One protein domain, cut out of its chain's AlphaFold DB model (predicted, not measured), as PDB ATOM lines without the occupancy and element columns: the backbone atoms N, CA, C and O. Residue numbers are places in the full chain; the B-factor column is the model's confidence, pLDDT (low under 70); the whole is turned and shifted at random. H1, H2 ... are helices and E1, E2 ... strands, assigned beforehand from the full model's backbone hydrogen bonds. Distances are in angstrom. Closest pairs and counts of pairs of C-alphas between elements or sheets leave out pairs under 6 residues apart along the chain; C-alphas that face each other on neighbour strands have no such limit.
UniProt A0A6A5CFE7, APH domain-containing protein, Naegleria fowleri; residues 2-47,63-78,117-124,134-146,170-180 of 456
ATOM      1  N   SER A   2     178.646 175.506 171.177       48.12
ATOM      2  CA  SER A   2     178.953 174.098 170.881       48.12
ATOM      3  C   SER A   2     179.306 173.387 172.184       48.12
ATOM      4  O   SER A   2     180.216 173.845 172.878       48.12
ATOM      5  N   SER A   3     178.599 172.309 172.526       50.59
ATOM      6  CA  SER A   3     178.931 171.487 173.693       50.59
ATOM      7  C   SER A   3     180.404 171.057 173.628       50.59
ATOM      8  O   SER A   3     180.880 170.723 172.535       50.59
ATOM      9  N   PRO A   4     181.151 171.100 174.745       64.19
ATOM     10  CA  PRO A   4     182.554 170.703 174.753       64.19
ATOM     11  C   PRO A   4     182.697 169.271 174.223       64.19
ATOM     12  O   PRO A   4     181.940 168.376 174.590       64.19
ATOM     13  N   SER A   5     183.654 169.047 173.319       69.69
ATOM     14  CA  SER A   5     183.893 167.712 172.775       69.69
ATOM     15  C   SER A   5     184.562 166.843 173.845       69.69
ATOM     16  O   SER A   5     185.745 167.025 174.127       69.69
ATOM     17  N   TYR A   6     183.836 165.878 174.415       85.19
ATOM     18  CA  TYR A   6     184.366 164.893 175.375       85.19
ATOM     19  C   TYR A   6     185.209 163.804 174.689       85.19
ATOM     20  O   TYR A   6     184.989 162.601 174.847       85.19
ATOM     21  N   VAL A   7     186.169 164.237 173.875       90.00
ATOM     22  CA  VAL A   7     187.129 163.378 173.182       90.00
ATOM     23  C   VAL A   7     188.272 163.078 174.140       90.00
ATOM     24  O   VAL A   7     188.878 163.995 174.700       90.00
ATOM     25  N   LEU A   8     188.570 161.793 174.330       91.56
ATOM     26  CA  LEU A   8     189.656 161.365 175.207       91.56
ATOM     27  C   LEU A   8     191.012 161.823 174.668       91.56
ATOM     28  O   LEU A   8     191.298 161.692 173.472       91.56
ATOM     29  N   SER A   9     191.867 162.317 175.560       93.25
ATOM     30  CA  SER A   9     193.262 162.604 175.239       93.25
ATOM     31  C   SER A   9     194.006 161.313 174.878       93.25
ATOM     32  O   SER A   9     193.639 160.222 175.316       93.25
ATOM     33  N   SER A  10     195.059 161.419 174.062       92.00
ATOM     34  CA  SER A  10     195.898 160.257 173.726       92.00
ATOM     35  C   SER A  10     196.519 159.625 174.974       92.00
ATOM     36  O   SER A  10     196.644 158.406 175.034       92.00
ATOM     37  N   GLU A  11     196.836 160.444 175.979       93.75
ATOM     38  CA  GLU A  11     197.342 159.987 177.275       93.75
ATOM     39  C   GLU A  11     196.300 159.144 178.018       93.75
ATOM     40  O   GLU A  11     196.593 158.026 178.434       93.75
ATOM     41  N   ALA A  12     195.054 159.625 178.106       93.94
ATOM     42  CA  ALA A  12     193.972 158.883 178.746       93.94
ATOM     43  C   ALA A  12     193.695 157.554 178.030       93.94
ATOM     44  O   ALA A  12     193.537 156.528 178.686       93.94
ATOM     45  N   GLN A  13     193.681 157.547 176.691       94.19
ATOM     46  CA  GLN A  13     193.514 156.317 175.910       94.19
ATOM     47  C   GLN A  13     194.650 155.322 176.171       94.19
ATOM     48  O   GLN A  13     194.382 154.147 176.414       94.19
ATOM     49  N   HIS A  14     195.903 155.785 176.170       93.06
ATOM     50  CA  HIS A  14     197.057 154.942 176.471       93.06
ATOM     51  C   HIS A  14     196.981 154.363 177.889       93.06
ATOM     52  O   HIS A  14     197.189 153.162 178.070       93.06
ATOM     53  N   GLN A  15     196.620 155.187 178.878       93.44
ATOM     54  CA  GLN A  15     196.419 154.735 180.252       93.44
ATOM     55  C   GLN A  15     195.325 153.661 180.315       93.44
ATOM     56  O   GLN A  15     195.589 152.568 180.800       93.44
ATOM     57  N   ILE A  16     194.137 153.909 179.750       93.69
ATOM     58  CA  ILE A  16     193.040 152.926 179.693       93.69
ATOM     59  C   ILE A  16     193.519 151.618 179.049       93.69
ATOM     60  O   ILE A  16     193.305 150.534 179.585       93.69
ATOM     61  N   PHE A  17     194.206 151.681 177.910       93.62
ATOM     62  CA  PHE A  17     194.666 150.464 177.246       93.62
ATOM     63  C   PHE A  17     195.685 149.696 178.084       93.62
ATOM     64  O   PHE A  17     195.629 148.470 178.132       93.62
ATOM     65  N   SER A  18     196.566 150.395 178.795       92.50
ATOM     66  CA  SER A  18     197.509 149.772 179.718       92.50
ATOM     67  C   SER A  18     196.803 149.106 180.906       92.50
ATOM     68  O   SER A  18     197.104 147.955 181.223       92.50
ATOM     69  N   GLU A  19     195.822 149.782 181.509       92.81
ATOM     70  CA  GLU A  19     195.080 149.310 182.685       92.81
ATOM     71  C   GLU A  19     194.351 147.981 182.439       92.81
ATOM     72  O   GLU A  19     194.323 147.109 183.311       92.81
ATOM     73  N   TRP A  20     193.818 147.784 181.231       94.69
ATOM     74  CA  TRP A  20     193.087 146.571 180.838       94.69
ATOM     75  C   TRP A  20     193.833 145.689 179.819       94.69
ATOM     76  O   TRP A  20     193.239 144.757 179.277       94.69
ATOM     77  N   ASN A  21     195.125 145.945 179.565       93.50
ATOM     78  CA  ASN A  21     195.942 145.250 178.551       93.50
ATOM     79  C   ASN A  21     195.223 145.126 177.194       93.50
ATOM     80  O   ASN A  21     195.188 144.069 176.556       93.50
ATOM     81  N   LEU A  22     194.603 146.226 176.773       91.69
ATOM     82  CA  LEU A  22     193.969 146.334 175.472       91.69
ATOM     83  C   LEU A  22     195.042 146.615 174.408       91.69
ATOM     84  O   LEU A  22     195.974 147.383 174.659       91.69
ATOM     85  N   PRO A  23     194.930 146.032 173.203       89.81
ATOM     86  CA  PRO A  23     195.847 146.335 172.111       89.81
ATOM     87  C   PRO A  23     195.858 147.829 171.766       89.81
ATOM     88  O   PRO A  23     194.811 148.470 171.724       89.81
ATOM     89  N   SER A  24     197.014 148.373 171.387       84.12
ATOM     90  CA  SER A  24     197.112 149.764 170.911       84.12
ATOM     91  C   SER A  24     196.339 150.023 169.609       84.12
ATOM     92  O   SER A  24     196.154 151.172 169.223       84.12
ATOM     93  N   SER A  25     195.898 148.966 168.917       83.31
ATOM     94  CA  SER A  25     195.048 149.025 167.723       83.31
ATOM     95  C   SER A  25     193.557 149.218 168.025       83.31
ATOM     96  O   SER A  25     192.752 149.209 167.092       83.31
ATOM     97  N   CYS A  26     193.160 149.346 169.295       85.38
ATOM     98  CA  CYS A  26     191.767 149.602 169.657       85.38
ATOM     99  C   CYS A  26     191.303 150.977 169.167       85.38
ATOM    100  O   CYS A  26     192.043 151.957 169.233       85.38
ATOM    101  N   SER A  27     190.046 151.061 168.732       85.62
ATOM    102  CA  SER A  27     189.365 152.339 168.519       85.62
ATOM    103  C   SER A  27     188.445 152.644 169.701       85.62
ATOM    104  O   SER A  27     187.873 151.738 170.313       85.62
ATOM    105  N   VAL A  28     188.310 153.929 170.030       86.00
ATOM    106  CA  VAL A  28     187.426 154.410 171.099       86.00
ATOM    107  C   VAL A  28     186.453 155.415 170.508       86.00
ATOM    108  O   VAL A  28     186.869 156.434 169.959       86.00
ATOM    109  N   ASN A  29     185.161 155.133 170.627       84.19
ATOM    110  CA  ASN A  29     184.092 155.972 170.102       84.19
ATOM    111  C   ASN A  29     183.161 156.375 171.244       84.19
ATOM    112  O   ASN A  29     182.729 155.528 172.017       84.19
ATOM    113  N   VAL A  30     182.832 157.659 171.364       82.81
ATOM    114  CA  VAL A  30     181.809 158.118 172.319       82.81
ATOM    115  C   VAL A  30     180.448 157.583 171.865       82.81
ATOM    116  O   VAL A  30     180.124 157.710 170.685       82.81
ATOM    117  N   ILE A  31     179.646 157.033 172.782       81.31
ATOM    118  CA  ILE A  31     178.279 156.570 172.471       81.31
ATOM    119  C   ILE A  31     177.185 157.238 173.305       81.31
ATOM    120  O   ILE A  31     176.054 157.324 172.840       81.31
ATOM    121  N   LYS A  32     177.500 157.744 174.504       75.31
ATOM    122  CA  LYS A  32     176.552 158.480 175.357       75.31
ATOM    123  C   LYS A  32     177.308 159.559 176.133       75.31
ATOM    124  O   LYS A  32     178.348 159.286 176.732       75.31
ATOM    125  N   GLN A  33     176.785 160.781 176.100       69.31
ATOM    126  CA  GLN A  33     177.238 161.905 176.923       69.31
ATOM    127  C   GLN A  33     176.125 162.206 177.928       69.31
ATOM    128  O   GLN A  33     175.046 162.634 177.530       69.31
ATOM    129  N   SER A  34     176.362 161.907 179.203       67.81
ATOM    130  CA  SER A  34     175.420 162.125 180.311       67.81
ATOM    131  C   SER A  34     176.201 162.447 181.592       67.81
ATOM    132  O   SER A  34     177.387 162.752 181.505       67.81
ATOM    133  N   GLU A  35     175.597 162.336 182.780       65.44
ATOM    134  CA  GLU A  35     176.330 162.438 184.061       65.44
ATOM    135  C   GLU A  35     177.517 161.461 184.148       65.44
ATOM    136  O   GLU A  35     178.523 161.739 184.805       65.44
ATOM    137  N   ASN A  36     177.386 160.331 183.449       77.69
ATOM    138  CA  ASN A  36     178.457 159.409 183.120       77.69
ATOM    139  C   ASN A  36     178.818 159.561 181.635       77.69
ATOM    140  O   ASN A  36     177.942 159.644 180.765       77.69
ATOM    141  N   HIS A  37     180.112 159.586 181.324       87.25
ATOM    142  CA  HIS A  37     180.581 159.611 179.941       87.25
ATOM    143  C   HIS A  37     180.867 158.178 179.493       87.25
ATOM    144  O   HIS A  37     181.744 157.516 180.054       87.25
ATOM    145  N   THR A  38     180.137 157.700 178.485       90.50
ATOM    146  CA  THR A  38     180.198 156.299 178.052       90.50
ATOM    147  C   THR A  38     180.742 156.186 176.634       90.50
ATOM    148  O   THR A  38     180.292 156.853 175.695       90.50
ATOM    149  N   TYR A  39     181.708 155.287 176.480       92.69
ATOM    150  CA  TYR A  39     182.442 155.036 175.253       92.69
ATOM    151  C   TYR A  39     182.320 153.566 174.862       92.69
ATOM    152  O   TYR A  39     182.373 152.672 175.703       92.69
ATOM    153  N   LEU A  40     182.217 153.322 173.564       91.94
ATOM    154  CA  LEU A  40     182.381 152.020 172.947       91.94
ATOM    155  C   LEU A  40     183.850 151.837 172.575       91.94
ATOM    156  O   LEU A  40     184.392 152.603 171.772       91.94
ATOM    157  N   ILE A  41     184.484 150.809 173.127       91.75
ATOM    158  CA  ILE A  41     185.836 150.407 172.741       91.75
ATOM    159  C   ILE A  41     185.730 149.194 171.825       91.75
ATOM    160  O   ILE A  41     185.159 148.173 172.205       91.75
ATOM    161  N   GLN A  42     186.292 149.296 170.625       91.38
ATOM    162  CA  GLN A  42     186.339 148.195 169.667       91.38
ATOM    163  C   GLN A  42     187.779 147.713 169.504       91.38
ATOM    164  O   GLN A  42     188.657 148.458 169.062       91.38
ATOM    165  N   VAL A  43     188.017 146.442 169.823       88.00
ATOM    166  CA  VAL A  43     189.303 145.790 169.572       88.00
ATOM    167  C   VAL A  43     189.318 145.303 168.134       88.00
ATOM    168  O   VAL A  43     188.643 144.330 167.784       88.00
ATOM    169  N   LEU A  44     190.082 145.990 167.289       81.56
ATOM    170  CA  LEU A  44     190.272 145.574 165.908       81.56
ATOM    171  C   LEU A  44     191.203 144.352 165.851       81.56
ATOM    172  O   LEU A  44     192.227 144.346 166.544       81.56
ATOM    173  N   PRO A  45     190.887 143.339 165.021       75.75
ATOM    174  CA  PRO A  45     191.790 142.229 164.747       75.75
ATOM    175  C   PRO A  45     193.179 142.739 164.364       75.75
ATOM    176  O   PRO A  45     193.310 143.607 163.497       75.75
ATOM    177  N   CYS A  46     194.226 142.196 164.986       66.25
ATOM    178  CA  CYS A  46     195.582 142.454 164.522       66.25
ATOM    179  C   CYS A  46     195.735 141.774 163.158       66.25
ATOM    180  O   CYS A  46     195.807 140.551 163.076       66.25
ATOM    181  N   VAL A  47     195.751 142.557 162.077       65.94
ATOM    182  CA  VAL A  47     196.125 142.046 160.756       65.94
ATOM    183  C   VAL A  47     197.636 141.857 160.780       65.94
ATOM    184  O   VAL A  47     198.394 142.745 160.391       65.94
ATOM    185  N   GLN A  63     185.732 140.327 166.484       82.69
ATOM    186  CA  GLN A  63     185.841 141.692 166.981       82.69
ATOM    187  C   GLN A  63     185.247 141.732 168.391       82.69
ATOM    188  O   GLN A  63     184.077 141.405 168.583       82.69
ATOM    189  N   LYS A  64     186.061 142.110 169.381       89.25
ATOM    190  CA  LYS A  64     185.591 142.294 170.756       89.25
ATOM    191  C   LYS A  64     185.175 143.739 170.960       89.25
ATOM    192  O   LYS A  64     185.847 144.659 170.489       89.25
ATOM    193  N   ILE A  65     184.070 143.916 171.667       93.88
ATOM    194  CA  ILE A  65     183.481 145.214 171.967       93.88
ATOM    195  C   ILE A  65     183.362 145.324 173.485       93.88
ATOM    196  O   ILE A  65     182.983 144.358 174.146       93.88
ATOM    197  N   TYR A  66     183.690 146.496 174.017       95.75
ATOM    198  CA  TYR A  66     183.582 146.817 175.435       95.75
ATOM    199  C   TYR A  66     182.900 148.164 175.639       95.75
ATOM    200  O   TYR A  66     182.911 149.021 174.749       95.75
ATOM    201  N   ILE A  67     182.366 148.360 176.839       96.56
ATOM    202  CA  ILE A  67     181.826 149.638 177.294       96.56
ATOM    203  C   ILE A  67     182.773 150.227 178.334       96.56
ATOM    204  O   ILE A  67     183.004 149.626 179.378       96.56
ATOM    205  N   LEU A  68     183.315 151.409 178.063       96.88
ATOM    206  CA  LEU A  68     184.061 152.198 179.039       96.88
ATOM    207  C   LEU A  68     183.136 153.268 179.616       96.88
ATOM    208  O   LEU A  68     182.620 154.102 178.872       96.88
ATOM    209  N   ARG A  69     182.989 153.283 180.939       96.62
ATOM    210  CA  ARG A  69     182.288 154.335 181.678       96.62
ATOM    211  C   ARG A  69     183.295 155.186 182.439       96.62
ATOM    212  O   ARG A  69     184.105 154.649 183.194       96.62
ATOM    213  N   LEU A  70     183.218 156.502 182.256       95.75
ATOM    214  CA  LEU A  70     183.942 157.487 183.048       95.75
ATOM    215  C   LEU A  70     182.962 158.254 183.936       95.75
ATOM    216  O   LEU A  70     182.035 158.892 183.435       95.75
ATOM    217  N   THR A  71     183.204 158.219 185.242       93.81
ATOM    218  CA  THR A  71     182.394 158.913 186.248       93.81
ATOM    219  C   THR A  71     183.251 159.965 186.956       93.81
ATOM    220  O   THR A  71     184.290 159.610 187.517       93.81
ATOM    221  N   PRO A  72     182.860 161.251 186.961       91.75
ATOM    222  CA  PRO A  72     183.586 162.274 187.709       91.75
ATOM    223  C   PRO A  72     183.606 161.973 189.214       91.75
ATOM    224  O   PRO A  72     182.580 161.609 189.795       91.75
ATOM    225  N   LYS A  73     184.745 162.195 189.882       91.75
ATOM    226  CA  LYS A  73     184.906 161.951 191.331       91.75
ATOM    227  C   LYS A  73     183.890 162.713 192.190       91.75
ATOM    228  O   LYS A  73     183.472 162.224 193.235       91.75
ATOM    229  N   HIS A  74     183.502 163.911 191.763       86.75
ATOM    230  CA  HIS A  74     182.534 164.742 192.478       86.75
ATOM    231  C   HIS A  74     181.076 164.290 192.281       86.75
ATOM    232  O   HIS A  74     180.217 164.718 193.042       86.75
ATOM    233  N   HIS A  75     180.790 163.423 191.298       86.44
ATOM    234  CA  HIS A  75     179.461 162.831 191.110       86.44
ATOM    235  C   HIS A  75     179.268 161.594 191.986       86.44
ATOM    236  O   HIS A  75     178.231 161.444 192.629       86.44
ATOM    237  N   ARG A  76     180.260 160.693 192.025       89.62
ATOM    238  CA  ARG A  76     180.189 159.455 192.813       89.62
ATOM    239  C   ARG A  76     181.524 159.133 193.460       89.62
ATOM    240  O   ARG A  76     182.575 159.230 192.831       89.62
ATOM    241  N   SER A  77     181.467 158.689 194.713       92.12
ATOM    242  CA  SER A  77     182.646 158.188 195.415       92.12
ATOM    243  C   SER A  77     183.111 156.854 194.827       92.12
ATOM    244  O   SER A  77     182.313 156.061 194.319       92.12
ATOM    245  N   MET A  78     184.407 156.566 194.959       93.88
ATOM    246  CA  MET A  78     184.967 155.274 194.556       93.88
ATOM    247  C   MET A  78     184.288 154.105 195.286       93.88
ATOM    248  O   MET A  78     184.061 153.067 194.679       93.88
ATOM    249  N   ILE A 117     185.215 144.288 183.837       95.56
ATOM    250  CA  ILE A 117     186.459 143.632 183.438       95.56
ATOM    251  C   ILE A 117     187.569 144.004 184.419       95.56
ATOM    252  O   ILE A 117     187.835 145.182 184.674       95.56
ATOM    253  N   GLN A 118     188.252 142.985 184.941       93.50
ATOM    254  CA  GLN A 118     189.386 143.172 185.843       93.50
ATOM    255  C   GLN A 118     190.563 143.871 185.157       93.50
ATOM    256  O   GLN A 118     190.937 143.545 184.027       93.50
ATOM    257  N   ARG A 119     191.179 144.803 185.886       91.56
ATOM    258  CA  ARG A 119     192.445 145.440 185.520       91.56
ATOM    259  C   ARG A 119     193.584 144.427 185.550       91.56
ATOM    260  O   ARG A 119     193.560 143.418 186.261       91.56
ATOM    261  N   CYS A 120     194.630 144.714 184.792       85.75
ATOM    262  CA  CYS A 120     195.793 143.848 184.710       85.75
ATOM    263  C   CYS A 120     196.640 143.915 185.981       85.75
ATOM    264  O   CYS A 120     196.956 144.988 186.484       85.75
ATOM    265  N   LYS A 121     197.092 142.749 186.465       72.56
ATOM    266  CA  LYS A 121     197.892 142.631 187.701       72.56
ATOM    267  C   LYS A 121     199.162 143.490 187.707       72.56
ATOM    268  O   LYS A 121     199.600 143.899 188.772       72.56
ATOM    269  N   GLN A 122     199.746 143.752 186.536       64.88
ATOM    270  CA  GLN A 122     200.940 144.595 186.395       64.88
ATOM    271  C   GLN A 122     200.660 146.080 186.681       64.88
ATOM    272  O   GLN A 122     201.563 146.780 187.119       64.88
ATOM    273  N   ALA A 123     199.418 146.541 186.500       59.22
ATOM    274  CA  ALA A 123     198.999 147.902 186.832       59.22
ATOM    275  C   ALA A 123     198.715 148.096 188.336       59.22
ATOM    276  O   ALA A 123     198.587 149.223 188.804       59.22
ATOM    277  N   LEU A 124     198.648 147.007 189.113       61.34
ATOM    278  CA  LEU A 124     198.386 147.021 190.559       61.34
ATOM    279  C   LEU A 124     199.673 147.082 191.406       61.34
ATOM    280  O   LEU A 124     199.622 146.851 192.609       61.34
ATOM    281  N   SER A 134     193.368 150.535 196.149       68.31
ATOM    282  CA  SER A 134     193.447 150.114 194.742       68.31
ATOM    283  C   SER A 134     192.403 149.040 194.428       68.31
ATOM    284  O   SER A 134     192.550 147.852 194.713       68.31
ATOM    285  N   SER A 135     191.298 149.480 193.830       81.69
ATOM    286  CA  SER A 135     190.288 148.581 193.283       81.69
ATOM    287  C   SER A 135     190.849 147.830 192.068       81.69
ATOM    288  O   SER A 135     191.408 148.461 191.161       81.69
ATOM    289  N   PRO A 136     190.643 146.504 191.971       86.25
ATOM    290  CA  PRO A 136     191.004 145.743 190.780       86.25
ATOM    291  C   PRO A 136     190.100 146.051 189.574       86.25
ATOM    292  O   PRO A 136     190.376 145.556 188.486       86.25
ATOM    293  N   LEU A 137     189.028 146.834 189.740       92.88
ATOM    294  CA  LEU A 137     188.036 147.124 188.696       92.88
ATOM    295  C   LEU A 137     188.000 148.602 188.274       92.88
ATOM    296  O   LEU A 137     187.501 148.910 187.196       92.88
ATOM    297  N   ILE A 138     188.513 149.511 189.109       95.19
ATOM    298  CA  ILE A 138     188.419 150.962 188.900       95.19
ATOM    299  C   ILE A 138     189.817 151.535 188.666       95.19
ATOM    300  O   ILE A 138     190.714 151.338 189.487       95.19
ATOM    301  N   ALA A 139     189.996 152.266 187.565       94.81
ATOM    302  CA  ALA A 139     191.181 153.088 187.326       94.81
ATOM    303  C   ALA A 139     190.871 154.571 187.589       94.81
ATOM    304  O   ALA A 139     189.740 155.020 187.400       94.81
ATOM    305  N   THR A 140     191.875 155.340 188.006       94.44
ATOM    306  CA  THR A 140     191.752 156.789 188.217       94.44
ATOM    307  C   THR A 140     192.435 157.525 187.071       94.44
ATOM    308  O   THR A 140     193.623 157.322 186.823       94.44
ATOM    309  N   LEU A 141     191.691 158.386 186.380       94.00
ATOM    310  CA  LEU A 141     192.192 159.230 185.296       94.00
ATOM    311  C   LEU A 141     192.199 160.695 185.738       94.00
ATOM    312  O   LEU A 141     191.244 161.170 186.355       94.00
ATOM    313  N   HIS A 142     193.251 161.419 185.366       93.75
ATOM    314  CA  HIS A 142     193.368 162.860 185.584       93.75
ATOM    315  C   HIS A 142     193.199 163.596 184.257       93.75
ATOM    316  O   HIS A 142     193.940 163.338 183.312       93.75
ATOM    317  N   SER A 143     192.233 164.511 184.192       92.00
ATOM    318  CA  SER A 143     191.912 165.325 183.015       92.00
ATOM    319  C   SER A 143     191.826 164.488 181.728       92.00
ATOM    320  O   SER A 143     192.622 164.681 180.808       92.00
ATOM    321  N   PRO A 144     190.876 163.534 181.636       93.00
ATOM    322  CA  PRO A 144     190.864 162.543 180.559       93.00
ATOM    323  C   PRO A 144     190.566 163.126 179.169       93.00
ATOM    324  O   PRO A 144     190.709 162.420 178.172       93.00
ATOM    325  N   TYR A 145     190.150 164.391 179.075       92.69
ATOM    326  CA  TYR A 145     189.745 165.031 177.825       92.69
ATOM    327  C   TYR A 145     190.848 165.888 177.217       92.69
ATOM    328  O   TYR A 145     191.727 166.405 177.904       92.69
ATOM    329  N   GLN A 146     190.794 166.047 175.897       88.81
ATOM    330  CA  GLN A 146     191.661 166.983 175.190       88.81
ATOM    331  C   GLN A 146     191.357 168.416 175.645       88.81
ATOM    332  O   GLN A 146     190.206 168.854 175.627       88.81
ATOM    333  N   SER A 170     187.560 168.392 190.307       75.00
ATOM    334  CA  SER A 170     186.856 168.384 189.016       75.00
ATOM    335  C   SER A 170     187.632 167.667 187.898       75.00
ATOM    336  O   SER A 170     187.037 167.204 186.924       75.00
ATOM    337  N   SER A 171     188.953 167.532 188.048       87.62
ATOM    338  CA  SER A 171     189.835 166.883 187.075       87.62
ATOM    339  C   SER A 171     189.914 165.360 187.216       87.62
ATOM    340  O   SER A 171     190.469 164.706 186.335       87.62
ATOM    341  N   ILE A 172     189.387 164.776 188.296       93.31
ATOM    342  CA  ILE A 172     189.550 163.347 188.591       93.31
ATOM    343  C   ILE A 172     188.322 162.557 188.133       93.31
ATOM    344  O   ILE A 172     187.189 162.882 188.494       93.31
ATOM    345  N   TYR A 173     188.560 161.480 187.382       94.88
ATOM    346  CA  TYR A 173     187.539 160.565 186.873       94.88
ATOM    347  C   TYR A 173     187.851 159.124 187.268       94.88
ATOM    348  O   TYR A 173     189.004 158.693 187.243       94.88
ATOM    349  N   TYR A 174     186.807 158.366 187.578       95.75
ATOM    350  CA  TYR A 174     186.863 156.926 187.779       95.75
ATOM    351  C   TYR A 174     186.459 156.214 186.491       95.75
ATOM    352  O   TYR A 174     185.381 156.458 185.954       95.75
ATOM    353  N   ALA A 175     187.341 155.354 185.992       96.62
ATOM    354  CA  ALA A 175     187.160 154.583 184.773       96.62
ATOM    355  C   ALA A 175     186.852 153.121 185.097       96.62
ATOM    356  O   ALA A 175     187.568 152.496 185.883       96.62
ATOM    357  N   VAL A 176     185.816 152.578 184.458       97.31
ATOM    358  CA  VAL A 176     185.421 151.166 184.557       97.31
ATOM    359  C   VAL A 176     185.141 150.622 183.161       97.31
ATOM    360  O   VAL A 176     184.484 151.287 182.358       97.31
ATOM    361  N   LEU A 177     185.626 149.413 182.879       97.31
ATOM    362  CA  LEU A 177     185.395 148.707 181.624       97.31
ATOM    363  C   LEU A 177     184.423 147.542 181.848       97.31
ATOM    364  O   LEU A 177     184.594 146.788 182.800       97.31
ATOM    365  N   PHE A 178     183.442 147.377 180.968       97.56
ATOM    366  CA  PHE A 178     182.444 146.308 181.004       97.56
ATOM    367  C   PHE A 178     182.459 145.503 179.709       97.56
ATOM    368  O   PHE A 178     182.798 146.021 178.636       97.56
ATOM    369  N   GLU A 179     182.034 144.246 179.798       95.88
ATOM    370  CA  GLU A 179     181.673 143.477 178.611       95.88
ATOM    371  C   GLU A 179     180.500 144.132 177.871       95.88
ATOM    372  O   GLU A 179     179.615 144.740 178.474       95.88
ATOM    373  N   TYR A 180     180.499 144.029 176.543       95.06
ATOM    374  CA  TYR A 180     179.363 144.466 175.741       95.06
ATOM    375  C   TYR A 180     178.257 143.405 175.753       95.06
ATOM    376  O   TYR A 180     178.535 142.213 175.603       95.06
TER     377      TYR A 180
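This is residues 2 to 47, 63 to 78, 117 to 124, 134 to 146 and 170 to 180 of the 456 residues of the protein "APH domain-containing protein" of Naegleria fowleri (UniProt A0A6A5CFE7). A strongly twisted, curved sheet of five strands has one helix, H1, in its hollow, mostly beside the edge strand E4; the short H2 lies near the end of H1, away from the sheet. The 94 printed residues run H1, E1, E2, E3, H2, E4, E5, and the sheet's order is E1, E2, E3, E5, E4, antiparallel throughout. The class is mixed, helices and strands; the whole is compact, with a radius of gyration of the C-alphas of 12.8 A and spans of 39 by 35 by 23 A.

Find C-alpha 10 at (195.898, 160.257, 173.726); from there H1 runs 14.2 A to residue 19. Next come E1, residues 27 to 33, 17.6 A, and E2, residues 37 to 43, 19.4 A. E3, residues 64 to 72, covers 26.3 A. H2 is residues 121 to 124 and E4 residues 139 to 142. E5, residues 172 to 179, runs 23.6 A to C-alpha 179 at (181.673, 143.477, 178.611).

Look first at the hairpin E1 and E2, where N 29 and O 40 are 2.9 A apart, within hydrogen-bond range. Likewise within range are N 39 of E2 and O 68 of E3, 2.8 A, N 69 of E3 and O 176 of E5, 2.9 A, and N 141 of E4 and O 173 of E5, 2.8 A. H1 is on the sheet, making two layers, a helix on one face of a sheet; its height is 5.3 A, over none of the strands. Its closest C-alphas to E4 are Ala 12 and Leu 141, 6.8 A. H2 is not on the sheet; it is close to H1 but not clearly touching, with the C-alphas of Glu 19 and Ala 123 closest at 5.9 A. In H1 every O i to N i+4 pair is within range; H2 is too short for one.

The C-alphas farthest apart, Val 47 and His 74, are 41.3 A from each other. Four cuts leave C-alpha gaps of 12.0 A from 47 to 63, 16.2 A from 78 to 117, 7.2 A from 124 to 134 and 14.7 A from 146 to 170. Of the links printed whole, E1 to E2 is tight and H1 to E1 short. Mean pLDDT of the printed part is 86.6; residues 2 to 5, 33 to 35, 46 to 47, 122 to 124 and 134 are under 70.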